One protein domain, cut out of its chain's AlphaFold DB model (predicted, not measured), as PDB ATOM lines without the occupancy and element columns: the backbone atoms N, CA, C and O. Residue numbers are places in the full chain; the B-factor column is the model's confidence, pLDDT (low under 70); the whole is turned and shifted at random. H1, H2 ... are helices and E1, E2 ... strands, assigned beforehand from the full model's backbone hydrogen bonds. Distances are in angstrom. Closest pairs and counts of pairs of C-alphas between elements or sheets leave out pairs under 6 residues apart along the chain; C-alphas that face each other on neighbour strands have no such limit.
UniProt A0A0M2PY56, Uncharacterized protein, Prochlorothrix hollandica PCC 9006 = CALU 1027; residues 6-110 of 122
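What this domain is: This is residues 6 to 110 of the 122 residues of an uncharacterized protein of Prochlorothrix hollandica PCC 9006 = CALU 1027 (UniProt A0A0M2PY56). A short two-stranded hairpin, E1 and E2, lies in the middle of a small helical domain, with the long helix H6 packed on E2 and the short helix H5 beside E1. H1 lies on the side away from H6, H2 crosses from H1 toward the hairpin, H3 and H4 fill one end, and the loop of residues 59 to 74 makes much of the other. The printed part has 105 residues with six named helices and two named strands, in the order H1 H2 H3 H4 E1 E2 H5 H6; the sheet, E1 - E2, is antiparallel and the class is mostly helix. The whole is compact, with a radius of gyration of the C-alphas of 13.5 A and spans of 37 by 29 by 18 A.

How they stand to each other: E1, residues 55 to 58, and E2, residues 75 to 78, form an antiparallel hairpin, with 141 degrees between their directions; N 55 and O 78 are 2.8 A apart and N 57 and O 76 2.9 A, both within hydrogen-bond range. H6, residues 93 to 109, has its closest C-alphas to E2 at Ala 99 and Glu 78, 4.9 A apart. H5, residues 80 to 86, comes closest to E1 with Pro 80 and His 55, C-alphas 5.4 A apart; H5 and H6 are near each other, with 6 pairs of C-alphas within 10 A. H3, residues 37 to 42, touches residues 104 to 108 of H6, the closest C-alphas being Val 39 and Ala 107, 5.3 A, at a shallow tilt of 21 degrees, the same way. H4, residues 44 to 53, touches H3 at a steep tilt of 56 degrees, opposite ways, with the C-alphas of Val 39 and Ile 47 closest at 5.9 A. H1, residues 10 to 21, is close but not clearly touching H4, with the C-alphas of Leu 12 and Asp 48 closest at 6.6 A. H2, residues 27 to 34, touches residues 16 to 21 of H1, about perpendicular at 76 degrees, the C-alphas of Ser 17 and Pro 27 closest at 5.0 A. The closest C-alphas of H2 and E2 are those of Phe 34 and Leu 77, 6.9 A apart. H1 and H6 are apart. Every O i to N i+4 pair is within hydrogen-bond range in H1, H2, H4 and H5, against 1 of 2 in H3 and 11 of 13 in H6.

Where its parts are: H1 begins at C-alpha 10, (124.227, 94.955, 98.822), and is 15.8 A long. H2 measures 10.3 A, H3 8.9 A, H4 14.6 A and H5 10.0 A. E1 and E2 are 9.8 A each; C-alpha 55 is at (109.517, 110.047, 101.788). H6, 24.4 A, ends at C-alpha 109, (97.701, 95.459, 102.814).

The domain as a whole: The two C-alphas farthest apart are those of Gln 42 and Thr 64, 37.7 A. The printed part has no cut, and the link from E1 to E2, 16 residues, is long. The mean pLDDT of the printed part is 95.4, and no printed residue is under 70.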
ATOM      1  N   SER A   6     123.140  94.567 107.851       96.69
ATOM      2  CA  SER A   6     124.257  93.856 107.213       96.69
ATOM      3  C   SER A   6     123.871  92.551 106.505       96.69
ATOM      4  O   SER A   6     124.686  91.991 105.775       96.69
ATOM      5  N   GLU A   7     122.665  92.033 106.752       96.06
ATOM      6  CA  GLU A   7     122.141  90.823 106.103       96.06
ATOM      7  C   GLU A   7     121.332  91.137 104.836       96.06
ATOM      8  O   GLU A   7     120.930  90.215 104.124       96.06
ATOM      9  N   LEU A   8     121.081  92.419 104.548       97.44
ATOM     10  CA  LEU A   8     120.366  92.833 103.346       97.44
ATOM     11  C   LEU A   8     121.232  92.626 102.090       97.44
ATOM     12  O   LEU A   8     122.462  92.668 102.172       97.44
ATOM     13  N   PRO A   9     120.613  92.449 100.912       97.94
ATOM     14  CA  PRO A   9     121.300  92.573  99.630       97.94
ATOM     15  C   PRO A   9     122.107  93.879  99.535       97.94
ATOM     16  O   PRO A   9     121.682  94.914 100.047       97.94
ATOM     17  N   GLU A  10     123.283  93.825  98.904       98.00
ATOM     18  CA  GLU A  10     124.227  94.955  98.822       98.00
ATOM     19  C   GLU A  10     123.598  96.193  98.164       98.00
ATOM     20  O   GLU A  10     123.746  97.306  98.656       98.00
ATOM     21  N   ASP A  11     122.804  95.993  97.115       97.94
ATOM     22  CA  ASP A  11     122.062  97.047  96.423       97.94
ATOM     23  C   ASP A  11     121.016  97.728  97.315       97.94
ATOM     24  O   ASP A  11     120.849  98.950  97.259       97.94
ATOM     25  N   LEU A  12     120.345  96.969  98.184       98.12
ATOM     26  CA  LEU A  12     119.413  97.527  99.161       98.12
ATOM     27  C   LEU A  12     120.146  98.279 100.284       98.12
ATOM     28  O   LEU A  12     119.693  99.350 100.701       98.12
ATOM     29  N   GLN A  13     121.294  97.772 100.750       98.44
ATOM     30  CA  GLN A  13     122.152  98.498 101.698       98.44
ATOM     31  C   GLN A  13     122.609  99.838 101.109       98.44
ATOM     32  O   GLN A  13     122.524 100.867 101.786       98.44
ATOM     33  N   ASP A  14     123.035  99.842  99.847       98.38
ATOM     34  CA  ASP A  14     123.449 101.043  99.120       98.38
ATOM     35  C   ASP A  14     122.287 102.024  98.936       98.38
ATOM     36  O   ASP A  14     122.449 103.229  99.160       98.38
ATOM     37  N   TYR A  15     121.099 101.525  98.583       98.06
ATOM     38  CA  TYR A  15     119.902 102.352  98.444       98.06
ATOM     39  C   TYR A  15     119.549 103.055  99.760       98.06
ATOM     40  O   TYR A  15     119.464 104.288  99.792       98.06
ATOM     41  N   ILE A  16     119.433 102.304 100.859       98.00
ATOM     42  CA  ILE A  16     119.179 102.854 102.200       98.00
ATOM     43  C   ILE A  16     120.283 103.850 102.576       98.00
ATOM     44  O   ILE A  16     119.992 104.966 103.014       98.00
ATOM     45  N   SER A  17     121.548 103.495 102.345       98.12
ATOM     46  CA  SER A  17     122.685 104.364 102.657       98.12
ATOM     47  C   SER A  17     122.607 105.691 101.919       98.12
ATOM     48  O   SER A  17     122.690 106.744 102.548       98.12
ATOM     49  N   SER A  18     122.376 105.666 100.606       97.12
ATOM     50  CA  SER A  18     122.258 106.880  99.790       97.12
ATOM     51  C   SER A  18     121.153 107.814 100.295       97.12
ATOM     52  O   SER A  18     121.326 109.033 100.339       97.12
ATOM     53  N   ARG A  19     120.045 107.228 100.753       95.75
ATOM     54  CA  ARG A  19     118.847 107.941 101.182       95.75
ATOM     55  C   ARG A  19     118.995 108.614 102.548       95.75
ATOM     56  O   ARG A  19     118.451 109.700 102.740       95.75
ATOM     57  N   PHE A  20     119.693 107.991 103.495       96.31
ATOM     58  CA  PHE A  20     119.843 108.518 104.856       96.31
ATOM     59  C   PHE A  20     121.144 109.317 105.047       96.31
ATOM     60  O   PHE A  20     121.140 110.324 105.762       96.31
ATOM     61  N   LEU A  21     122.232 108.967 104.344       96.19
ATOM     62  CA  LEU A  21     123.503 109.704 104.421       96.19
ATOM     63  C   LEU A  21     123.396 111.137 103.895       96.19
ATOM     64  O   LEU A  21     124.098 112.011 104.402       96.19
ATOM     65  N   GLN A  22     122.512 111.411 102.930       93.50
ATOM     66  CA  GLN A  22     122.282 112.781 102.443       93.50
ATOM     67  C   GLN A  22     121.785 113.733 103.548       93.50
ATOM     68  O   GLN A  22     121.997 114.935 103.447       93.50
ATOM     69  N   TYR A  23     121.184 113.190 104.611       91.94
ATOM     70  CA  TYR A  23     120.737 113.928 105.796       91.94
ATOM     71  C   TYR A  23     121.677 113.727 106.998       91.94
ATOM     72  O   TYR A  23     121.306 113.998 108.138       91.94
ATOM     73  N   GLY A  24     122.887 113.201 106.776       91.81
ATOM     74  CA  GLY A  24     123.881 112.974 107.827       91.81
ATOM     75  C   GLY A  24     123.508 111.883 108.835       91.81
ATOM     76  O   GLY A  24     124.023 111.896 109.953       91.81
ATOM     77  N   MET A  25     122.610 110.961 108.475       94.62
ATOM     78  CA  MET A  25     122.204 109.851 109.338       94.62
ATOM     79  C   MET A  25     122.999 108.580 109.046       94.62
ATOM     80  O   MET A  25     123.290 108.265 107.894       94.62
ATOM     81  N   ASP A  26     123.296 107.825 110.103       96.56
ATOM     82  CA  ASP A  26     123.856 106.481 109.987       96.56
ATOM     83  C   ASP A  26     122.810 105.515 109.383       96.56
ATOM     84  O   ASP A  26     121.701 105.421 109.928       96.56
ATOM     85  N   PRO A  27     123.119 104.811 108.276       96.88
ATOM     86  CA  PRO A  27     122.157 103.950 107.583       96.88
ATOM     87  C   PRO A  27     121.638 102.785 108.424       96.88
ATOM     88  O   PRO A  27     120.457 102.451 108.346       96.88
ATOM     89  N   GLU A  28     122.493 102.180 109.249       97.50
ATOM     90  CA  GLU A  28     122.114 101.042 110.083       97.50
ATOM     91  C   GLU A  28     121.181 101.493 111.214       97.50
ATOM     92  O   GLU A  28     120.152 100.860 111.473       97.50
ATOM     93  N   LEU A  29     121.481 102.622 111.861       97.12
ATOM     94  CA  LEU A  29     120.584 103.215 112.851       97.12
ATOM     95  C   LEU A  29     119.254 103.635 112.216       97.12
ATOM     96  O   LEU A  29     118.201 103.368 112.798       97.12
ATOM     97  N   ALA A  30     119.280 104.241 111.026       96.44
ATOM     98  CA  ALA A  30     118.078 104.649 110.303       96.44
ATOM     99  C   ALA A  30     117.196 103.450 109.929       96.44
ATOM    100  O   ALA A  30     115.999 103.454 110.219       96.44
ATOM    101  N   TYR A  31     117.795 102.391 109.380       97.38
ATOM    102  CA  TYR A  31     117.125 101.119 109.118       97.38
ATOM    103  C   TYR A  31     116.442 100.584 110.380       97.38
ATOM    104  O   TYR A  31     115.259 100.237 110.369       97.38
ATOM    105  N   ASN A  32     117.170 100.547 111.496       95.88
ATOM    106  CA  ASN A  32     116.659 100.020 112.756       95.88
ATOM    107  C   ASN A  32     115.520 100.866 113.335       95.88
ATOM    108  O   ASN A  32     114.591 100.291 113.902       95.88
ATOM    109  N   HIS A  33     115.575 102.187 113.172       95.31
ATOM    110  CA  HIS A  33     114.630 103.118 113.782       95.31
ATOM    111  C   HIS A  33     113.358 103.345 112.956       95.31
ATOM    112  O   HIS A  33     112.269 103.310 113.518       95.31
ATOM    113  N   PHE A  34     113.485 103.589 111.648       95.31
ATOM    114  CA  PHE A  34     112.371 104.085 110.831       95.31
ATOM    115  C   PHE A  34     111.567 102.989 110.143       95.31
ATOM    116  O   PHE A  34     110.384 103.175 109.890       95.31
ATOM    117  N   ILE A  35     112.195 101.860 109.814       94.62
ATOM    118  CA  ILE A  35     111.515 100.802 109.067       94.62
ATOM    119  C   ILE A  35     110.753  99.903 110.053       94.62
ATOM    120  O   ILE A  35     111.396  99.324 110.945       94.62
ATOM    121  N   PRO A  36     109.421  99.752 109.906       92.75
ATOM    122  CA  PRO A  36     108.613  98.934 110.805       92.75
ATOM    123  C   PRO A  36     109.094  97.482 110.875       92.75
ATOM    124  O   PRO A  36     109.594  96.917 109.899       92.75
ATOM    125  N   LEU A  37     108.929  96.851 112.041       92.31
ATOM    126  CA  LEU A  37     109.299  95.445 112.218       92.31
ATOM    127  C   LEU A  37     108.503  94.532 111.274       92.31
ATOM    128  O   LEU A  37     109.074  93.596 110.720       92.31
ATOM    129  N   ASP A  38     107.221  94.829 111.063       91.38
ATOM    130  CA  ASP A  38     106.336  94.054 110.191       91.38
ATOM    131  C   ASP A  38     106.802  94.075 108.727       91.38
ATOM    132  O   ASP A  38     106.799  93.033 108.073       91.38
ATOM    133  N   VAL A  39     107.335  95.206 108.247       93.50
ATOM    134  CA  VAL A  39     107.996  95.317 106.931       93.50
ATOM    135  C   VAL A  39     109.265  94.457 106.897       93.50
ATOM    136  O   VAL A  39     109.449  93.632 106.001       93.50
ATOM    137  N   LYS A  40     110.131  94.569 107.916       94.44
ATOM    138  CA  LYS A  40     111.391  93.798 107.989       94.44
ATOM    139  C   LYS A  40     111.171  92.290 108.016       94.44
ATOM    140  O   LYS A  40     111.974  91.532 107.474       94.44
ATOM    141  N   MET A  41     110.106  91.839 108.677       92.38
ATOM    142  CA  MET A  41     109.812  90.418 108.855       92.38
ATOM    143  C   MET A  41     109.456  89.696 107.554       92.38
ATOM    144  O   MET A  41     109.592  88.465 107.518       92.38
ATOM    145  N   GLN A  42     109.047  90.442 106.529       91.88
ATOM    146  CA  GLN A  42     108.652  89.933 105.217       91.88
ATOM    147  C   GLN A  42     109.821  89.783 104.242       91.88
ATOM    148  O   GLN A  42     109.728  88.997 103.302       91.88
ATOM    149  N   GLY A  43     110.949  90.441 104.512       93.44
ATOM    150  CA  GLY A  43     112.196  90.251 103.778       93.44
ATOM    151  C   GLY A  43     112.649  91.474 102.975       93.44
ATOM    152  O   GLY A  43     112.019  92.528 103.037       93.44
ATOM    153  N   PRO A  44     113.767  91.346 102.236       95.62
ATOM    154  CA  PRO A  44     114.411  92.469 101.555       95.62
ATOM    155  C   PRO A  44     113.527  93.152 100.513       95.62
ATOM    156  O   PRO A  44     113.494  94.376 100.472       95.62
ATOM    157  N   ASP A  45     112.780  92.379  99.724       93.94
ATOM    158  CA  ASP A  45     111.952  92.933  98.648       93.94
ATOM    159  C   ASP A  45     110.839  93.835  99.208       93.94
ATOM    160  O   ASP A  45     110.574  94.904  98.666       93.94
ATOM    161  N   MET A  46     110.249  93.450 100.347       93.62
ATOM    162  CA  MET A  46     109.250  94.259 101.051       93.62
ATOM    163  C   MET A  46     109.867  95.548 101.613       93.62
ATOM    164  O   MET A  46     109.262  96.612 101.539       93.62
ATOM    165  N   ILE A  47     111.087  95.472 102.159       95.69
ATOM    166  CA  ILE A  47     111.816  96.648 102.659       95.69
ATOM    167  C   ILE A  47     112.093  97.637 101.517       95.69
ATOM    168  O   ILE A  47     111.885  98.838 101.696       95.69
ATOM    169  N   ASP A  48     112.562  97.149 100.364       95.88
ATOM    170  CA  ASP A  48     112.823  97.984  99.186       95.88
ATOM    171  C   ASP A  48     111.532  98.642  98.684       95.88
ATOM    172  O   ASP A  48     111.491  99.862  98.512       95.88
ATOM    173  N   ALA A  49     110.464  97.858  98.520       94.12
ATOM    174  CA  ALA A  49     109.189  98.346  98.014       94.12
ATOM    175  C   ALA A  49     108.559  99.391  98.953       94.12
ATOM    176  O   ALA A  49     108.226 100.482  98.491       94.12
ATOM    177  N   PHE A  50     108.506  99.121 100.261       95.38
ATOM    178  CA  PHE A  50     108.029 100.078 101.266       95.38
ATOM    179  C   PHE A  50     108.821 101.388 101.207       95.38
ATOM    180  O   PHE A  50     108.261 102.475 101.082       95.38
ATOM    181  N   LEU A  51     110.156 101.313 101.234       96.19
ATOM    182  CA  LEU A  51     110.975 102.520 101.203       96.19
ATOM    183  C   LEU A  51     110.759 103.317  99.913       96.19
ATOM    184  O   LEU A  51     110.649 104.538  99.987       96.19
ATOM    185  N   ARG A  52     110.670 102.685  98.743       95.06
ATOM    186  CA  ARG A  52     110.469 103.412  97.476       95.06
ATOM    187  C   ARG A  52     109.197 104.252  97.442       95.06
ATOM    188  O   ARG A  52     109.185 105.245  96.717       95.06
ATOM    189  N   HIS A  53     108.195 103.887  98.233       95.56
ATOM    190  CA  HIS A  53     106.924 104.597  98.309       95.56
ATOM    191  C   HIS A  53     106.863 105.620  99.433       95.56
ATOM    192  O   HIS A  53     106.003 106.478  99.386       95.56
ATOM    193  N   LYS A  54     107.813 105.636 100.375       96.38
ATOM    194  CA  LYS A  54     107.841 106.642 101.445       96.38
ATOM    195  C   LYS A  54     108.846 107.752 101.173       96.38
ATOM    196  O   LYS A  54     109.940 107.520 100.652       96.38
ATOM    197  N   HIS A  55     108.558 108.955 101.645       97.00
ATOM    198  CA  HIS A  55     109.517 110.047 101.788       97.00
ATOM    199  C   HIS A  55     110.178 110.061 103.175       97.00
ATOM    200  O   HIS A  55     109.702 109.448 104.122       97.00
ATOM    201  N   ILE A  56     111.324 110.741 103.287       96.56
ATOM    202  CA  ILE A  56     111.870 111.172 104.584       96.56
ATOM    203  C   ILE A  56     111.345 112.578 104.832       96.56
ATOM    204  O   ILE A  56     111.615 113.483 104.039       96.56
ATOM    205  N   SER A  57     110.632 112.750 105.935       96.56
ATOM    206  CA  SER A  57     110.022 114.017 106.307       96.56
ATOM    207  C   SER A  57     110.590 114.538 107.607       96.56
ATOM    208  O   SER A  57     110.927 113.764 108.500       96.56
ATOM    209  N   HIS A  58     110.674 115.864 107.717       96.56
ATOM    210  CA  HIS A  58     111.109 116.537 108.933       96.56
ATOM    211  C   HIS A  58     109.925 117.182 109.654       96.56
ATOM    212  O   HIS A  58     109.157 117.920 109.038       96.56
ATOM    213  N   ILE A  59     109.812 116.961 110.965       97.88
ATOM    214  CA  ILE A  59     108.806 117.610 111.823       97.88
ATOM    215  C   ILE A  59     109.040 119.119 111.820       97.88
ATOM    216  O   ILE A  59     108.139 119.908 111.553       97.88
ATOM    217  N   TYR A  60     110.281 119.523 112.072       97.50
ATOM    218  CA  TYR A  60     110.766 120.885 111.938       97.50
ATOM    219  C   TYR A  60     111.541 121.018 110.619       97.50
ATOM    220  O   TYR A  60     112.577 120.364 110.456       97.50
ATOM    221  N   PRO A  61     111.096 121.880 109.688       95.25
ATOM    222  CA  PRO A  61     111.647 121.962 108.338       95.25
ATOM    223  C   PRO A  61     113.104 122.439 108.347       95.25
ATOM    224  O   PRO A  61     113.440 123.449 108.976       95.25
ATOM    225  N   VAL A  62     113.960 121.770 107.571       93.31
ATOM    226  CA  VAL A  62     115.412 122.042 107.491       93.31
ATOM    227  C   VAL A  62     115.721 123.483 107.071       93.31
ATOM    228  O   VAL A  62     116.690 124.069 107.546       93.31
ATOM    229  N   SER A  63     114.863 124.108 106.254       94.00
ATOM    230  CA  SER A  63     115.018 125.514 105.846       94.00
ATOM    231  C   SER A  63     115.029 126.497 107.021       94.00
ATOM    232  O   SER A  63     115.587 127.586 106.907       94.00
ATOM    233  N   THR A  64     114.386 126.126 108.129       96.00
ATOM    234  CA  THR A  64     114.212 126.971 109.318       96.00
ATOM    235  C   THR A  64     114.978 126.415 110.520       96.00
ATOM    236  O   THR A  64     115.451 127.185 111.354       96.00
ATOM    237  N   PHE A  65     115.147 125.091 110.591       96.19
ATOM    238  CA  PHE A  65     115.797 124.377 111.690       96.19
ATOM    239  C   PHE A  65     116.907 123.439 111.173       96.19
ATOM    240  O   PHE A  65     116.847 122.228 111.394       96.19
ATOM    241  N   PRO A  66     117.947 123.962 110.495       94.38
ATOM    242  CA  PRO A  66     118.978 123.132 109.862       94.38
ATOM    243  C   PRO A  66     119.769 122.291 110.872       94.38
ATOM    244  O   PRO A  66     120.258 121.215 110.560       94.38
ATOM    245  N   ASN A  67     119.853 122.741 112.126       95.94
ATOM    246  CA  ASN A  67     120.499 122.002 113.209       95.94
ATOM    247  C   ASN A  67     119.745 120.724 113.627       95.94
ATOM    248  O   ASN A  67     120.269 119.968 114.444       95.94
ATOM    249  N   LEU A  68     118.524 120.509 113.129       95.75
ATOM    250  CA  LEU A  68     117.712 119.318 113.383       95.75
ATOM    251  C   LEU A  68     117.657 118.370 112.171       95.75
ATOM    252  O   LEU A  68     116.949 117.367 112.235       95.75
ATOM    253  N   GLU A  69     118.385 118.653 111.085       94.44
ATOM    254  CA  GLU A  69     118.330 117.886 109.828       94.44
ATOM    255  C   GLU A  69     118.646 116.398 110.008       94.44
ATOM    256  O   GLU A  69     117.956 115.561 109.437       94.44
ATOM    257  N   SER A  70     119.645 116.069 110.828       94.62
ATOM    258  CA  SER A  70     120.076 114.689 111.087       94.62
ATOM    259  C   SER A  70     119.474 114.099 112.368       94.62
ATOM    260  O   SER A  70     119.912 113.051 112.849       94.62
ATOM    261  N   SER A  71     118.540 114.810 113.008       95.69
ATOM    262  CA  SER A  71     117.966 114.395 114.285       95.69
ATOM    263  C   SER A  71     116.892 113.338 114.055       95.69
ATOM    264  O   SER A  71     115.859 113.622 113.460       95.69
ATOM    265  N   PHE A  72     117.097 112.136 114.595       94.81
ATOM    266  CA  PHE A  72     116.132 111.038 114.484       94.81
ATOM    267  C   PHE A  72     114.758 111.406 115.059       94.81
ATOM    268  O   PHE A  72     113.737 111.058 114.486       94.81
ATOM    269  N   SER A  73     114.723 112.187 116.143       95.44
ATOM    270  CA  SER A  73     113.473 112.688 116.733       95.44
ATOM    271  C   SER A  73     112.789 113.782 115.914       95.44
ATOM    272  O   SER A  73     111.701 114.207 116.278       95.44
ATOM    273  N   ASN A  74     113.444 114.296 114.872       96.94
ATOM    274  CA  ASN A  74     112.881 115.277 113.955       96.94
ATOM    275  C   ASN A  74     112.393 114.629 112.655       96.94
ATOM    276  O   ASN A  74     111.977 115.352 111.761       96.94
ATOM    277  N   ILE A  75     112.491 113.307 112.509       96.56
ATOM    278  CA  ILE A  75     112.258 112.625 111.240       96.56
ATOM    279  C   ILE A  75     111.183 111.563 111.399       96.56
ATOM    280  O   ILE A  75     111.103 110.886 112.421       96.56
ATOM    281  N   PHE A  76     110.380 111.403 110.357       97.31
ATOM    282  CA  PHE A  76     109.464 110.287 110.195       97.31
ATOM    283  C   PHE A  76     109.339 109.932 108.710       97.31
ATOM    284  O   PHE A  76     109.759 110.700 107.838       97.31
ATOM    285  N   LEU A  77     108.824 108.735 108.437       97.44
ATOM    286  CA  LEU A  77     108.469 108.310 107.088       97.44
ATOM    287  C   LEU A  77     106.981 108.561 106.884       97.44
ATOM    288  O   LEU A  77     106.194 108.306 107.788       97.44
ATOM    289  N   GLU A  78     106.615 109.054 105.718       97.06
ATOM    290  CA  GLU A  78     105.228 109.248 105.299       97.06
ATOM    291  C   GLU A  78     105.177 109.220 103.776       97.06
ATOM    292  O   GLU A  78     106.223 109.208 103.109       97.06
ATOM    293  N   ASP A  79     103.977 109.307 103.236       96.06
ATOM    294  CA  ASP A  79     103.778 109.336 101.807       96.06
ATOM    295  C   ASP A  79     104.252 110.620 101.111       96.06
ATOM    296  O   ASP A  79     104.239 111.729 101.668       96.06
ATOM    297  N   PRO A  80     104.705 110.496  99.848       95.81
ATOM    298  CA  PRO A  80     105.156 111.615  99.047       95.81
ATOM    299  C   PRO A  80     104.125 112.733  98.950       95.81
ATOM    300  O   PRO A  80     104.505 113.906  98.976       95.81
ATOM    301  N   GLN A  81     102.841 112.393  98.820       94.75
ATOM    302  CA  GLN A  81     101.771 113.370  98.642       94.75
ATOM    303  C   GLN A  81     101.606 114.251  99.888       94.75
ATOM    304  O   GLN A  81     101.531 115.477  99.769       94.75
ATOM    305  N   GLU A  82     101.627 113.652 101.068       95.56
ATOM    306  CA  GLU A  82     101.432 114.254 102.385       95.56
ATOM    307  C   GLU A  82     102.602 115.193 102.677       95.56
ATOM    308  O   GLU A  82     102.401 116.374 102.986       95.56
ATOM    309  N   ASN A  83     103.827 114.714 102.436       96.19
ATOM    310  CA  ASN A  83     105.039 115.519 102.553       96.19
ATOM    311  C   ASN A  83     105.005 116.730 101.609       96.19
ATOM    312  O   ASN A  83     105.178 117.879 102.030       96.19
ATOM    313  N   MET A  84     104.747 116.494 100.318       94.94
ATOM    314  CA  MET A  84     104.727 117.558  99.311       94.94
ATOM    315  C   MET A  84     103.614 118.580  99.571       94.94
ATOM    316  O   MET A  84     103.829 119.776  99.361       94.94
ATOM    317  N   SER A  85     102.454 118.129 100.051       95.50
ATOM    318  CA  SER A  85     101.320 118.978 100.429       95.50
ATOM    319  C   SER A  85     101.650 119.860 101.636       95.50
ATOM    320  O   SER A  85     101.363 121.061 101.624       95.50
ATOM    321  N   ARG A  86     102.319 119.302 102.655       95.44
ATOM    322  CA  ARG A  86     102.743 120.054 103.845       95.44
ATOM    323  C   ARG A  86     103.865 121.051 103.540       95.44
ATOM    324  O   ARG A  86     103.896 122.145 104.113       95.44
ATOM    325  N   GLY A  87     104.781 120.704 102.638       93.94
ATOM    326  CA  GLY A  87     105.876 121.570 102.209       93.94
ATOM    327  C   GLY A  87     106.828 121.923 103.354       93.94
ATOM    328  O   GLY A  87     107.475 121.057 103.931       93.94
ATOM    329  N   ASN A  88     106.952 123.214 103.679       94.00
ATOM    330  CA  ASN A  88     107.841 123.702 104.741       94.00
ATOM    331  C   ASN A  88     107.111 124.049 106.048       94.00
ATOM    332  O   ASN A  88     107.654 124.788 106.872       94.00
ATOM    333  N   LEU A  89     105.877 123.582 106.228       97.06
ATOM    334  CA  LEU A  89     105.165 123.735 107.492       97.06
ATOM    335  C   LEU A  89     105.716 122.752 108.534       97.06
ATOM    336  O   LEU A  89     106.200 121.675 108.196       97.06
ATOM    337  N   ILE A  90     105.645 123.142 109.809       98.12
ATOM    338  CA  ILE A  90     105.961 122.235 110.920       98.12
ATOM    339  C   ILE A  90     104.893 121.139 110.947       98.12
ATOM    340  O   ILE A  90     103.705 121.470 110.939       98.12
ATOM    341  N   ALA A  91     105.313 119.874 110.988       98.00
ATOM    342  CA  ALA A  91     104.395 118.746 111.104       98.00
ATOM    343  C   ALA A  91     103.651 118.800 112.440       98.00
ATOM    344  O   ALA A  91     104.245 119.044 113.496       98.00
ATOM    345  N   SER A  92     102.342 118.601 112.380       97.69
ATOM    346  CA  SER A  92     101.508 118.491 113.568       97.69
ATOM    347  C   SER A  92     101.637 117.101 114.200       97.69
ATOM    348  O   SER A  92     102.045 116.143 113.545       97.69
ATOM    349  N   ASP A  93     101.230 116.964 115.464       97.12
ATOM    350  CA  ASP A  93     101.133 115.645 116.105       97.12
ATOM    351  C   ASP A  93     100.181 114.710 115.340       97.12
ATOM    352  O   ASP A  93     100.381 113.497 115.332       97.12
ATOM    353  N   GLN A  94      99.161 115.275 114.681       97.31
ATOM    354  CA  GLN A  94      98.231 114.514 113.854       97.31
ATOM    355  C   GLN A  94      98.913 114.001 112.582       97.31
ATOM    356  O   GLN A  94      98.746 112.834 112.269       97.31
ATOM    357  N   ASP A  95      99.742 114.812 111.919       97.62
ATOM    358  CA  ASP A  95     100.462 114.402 110.701       97.62
ATOM    359  C   ASP A  95     101.379 113.204 110.991       97.62
ATOM    360  O   ASP A  95     101.443 112.243 110.229       97.62
ATOM    361  N   ILE A  96     102.075 113.249 112.132       97.38
ATOM    362  CA  ILE A  96     102.969 112.173 112.571       97.38
ATOM    363  C   ILE A  96     102.163 110.912 112.896       97.38
ATOM    364  O   ILE A  96     102.591 109.807 112.566       97.38
ATOM    365  N   LEU A  97     101.014 111.064 113.562       97.00
ATOM    366  CA  LEU A  97     100.142 109.944 113.905       97.00
ATOM    367  C   LEU A  97      99.535 109.300 112.654       97.00
ATOM    368  O   LEU A  97      99.530 108.075 112.559       97.00
ATOM    369  N   ASP A  98      99.064 110.109 111.708       96.56
ATOM    370  CA  ASP A  98      98.490 109.639 110.448       96.56
ATOM    371  C   ASP A  98      99.540 108.858 109.658       96.56
ATOM    372  O   ASP A  98      99.300 107.704 109.321       96.56
ATOM    373  N   ALA A  99     100.752 109.402 109.511       96.81
ATOM    374  CA  ALA A  99     101.858 108.702 108.867       96.81
ATOM    375  C   ALA A  99     102.232 107.382 109.568       96.81
ATOM    376  O   ALA A  99     102.610 106.407 108.925       96.81
ATOM    377  N   GLN A 100     102.160 107.313 110.899       94.69
ATOM    378  CA  GLN A 100     102.431 106.067 111.629       94.69
ATOM    379  C   GLN A 100     101.351 105.006 111.405       94.69
ATOM    380  O   GLN A 100     101.681 103.825 111.306       94.69
ATOM    381  N   ILE A 101     100.081 105.416 111.375       94.75
ATOM    382  CA  ILE A 101      98.946 104.523 111.115       94.75
ATOM    383  C   ILE A 101      99.018 103.997 109.684       94.75
ATOM    384  O   ILE A 101      98.862 102.797 109.477       94.75
ATOM    385  N   ASP A 102      99.303 104.888 108.745       94.88
ATOM    386  CA  ASP A 102      99.485 104.611 107.327       94.88
ATOM    387  C   ASP A 102     100.620 103.604 107.077       94.88
ATOM    388  O   ASP A 102     100.371 102.474 106.676       94.88
ATOM    389  N   ASN A 103     101.848 103.911 107.515       94.44
ATOM    390  CA  ASN A 103     102.982 102.982 107.407       94.44
ATOM    391  C   ASN A 103     102.716 101.610 108.053       94.44
ATOM    392  O   ASN A 103     103.344 100.612 107.686       94.44
ATOM    393  N   TYR A 104     101.872 101.568 109.090       92.25
ATOM    394  CA  TYR A 104     101.446 100.310 109.683       92.25
ATOM    395  C   TYR A 104     100.475  99.574 108.758       92.25
ATOM    396  O   TYR A 104     100.676  98.383 108.575       92.25
ATOM    397  N   ALA A 105      99.468 100.240 108.185       92.75
ATOM    398  CA  ALA A 105      98.501  99.651 107.252       92.75
ATOM    399  C   ALA A 105      99.186  99.052 106.015       92.75
ATOM    400  O   ALA A 105      99.043  97.848 105.787       92.75
ATOM    401  N   ASP A 106     100.051  99.834 105.372       92.12
ATOM    402  CA  ASP A 106     100.926  99.445 104.263       92.12
ATOM    403  C   ASP A 106     101.652  98.126 104.491       92.12
ATOM    404  O   ASP A 106     101.753  97.260 103.620       92.12
ATOM    405  N   ALA A 107     102.186  97.953 105.703       89.81
ATOM    406  CA  ALA A 107     102.930  96.757 106.053       89.81
ATOM    407  C   ALA A 107     102.067  95.482 105.969       89.81
ATOM    408  O   ALA A 107     102.634  94.387 105.926       89.81
ATOM    409  N   PHE A 108     100.734  95.598 105.952       88.50
ATOM    410  CA  PHE A 108      99.790  94.479 105.901       88.50
ATOM    411  C   PHE A 108      98.986  94.373 104.607       88.50
ATOM    412  O   PHE A 108      98.699  93.241 104.206       88.50
ATOM    413  N   ASP A 109      98.547  95.483 104.015       89.44
ATOM    414  CA  ASP A 109      97.701  95.459 102.814       89.44
ATOM    415  C   ASP A 109      98.486  95.540 101.504       89.44
ATOM    416  O   ASP A 109      97.948  95.121 100.481       89.44
ATOM    417  N   TYR A 110      99.760  95.944 101.561       88.88
ATOM    418  CA  TYR A 110     100.670  96.046 100.421       88.88
ATOM    419  C   TYR A 110     100.255  97.064  99.354       88.88
ATOM    420  O   TYR A 110     100.746  96.965  98.229       88.88
TER     421      TYR A 110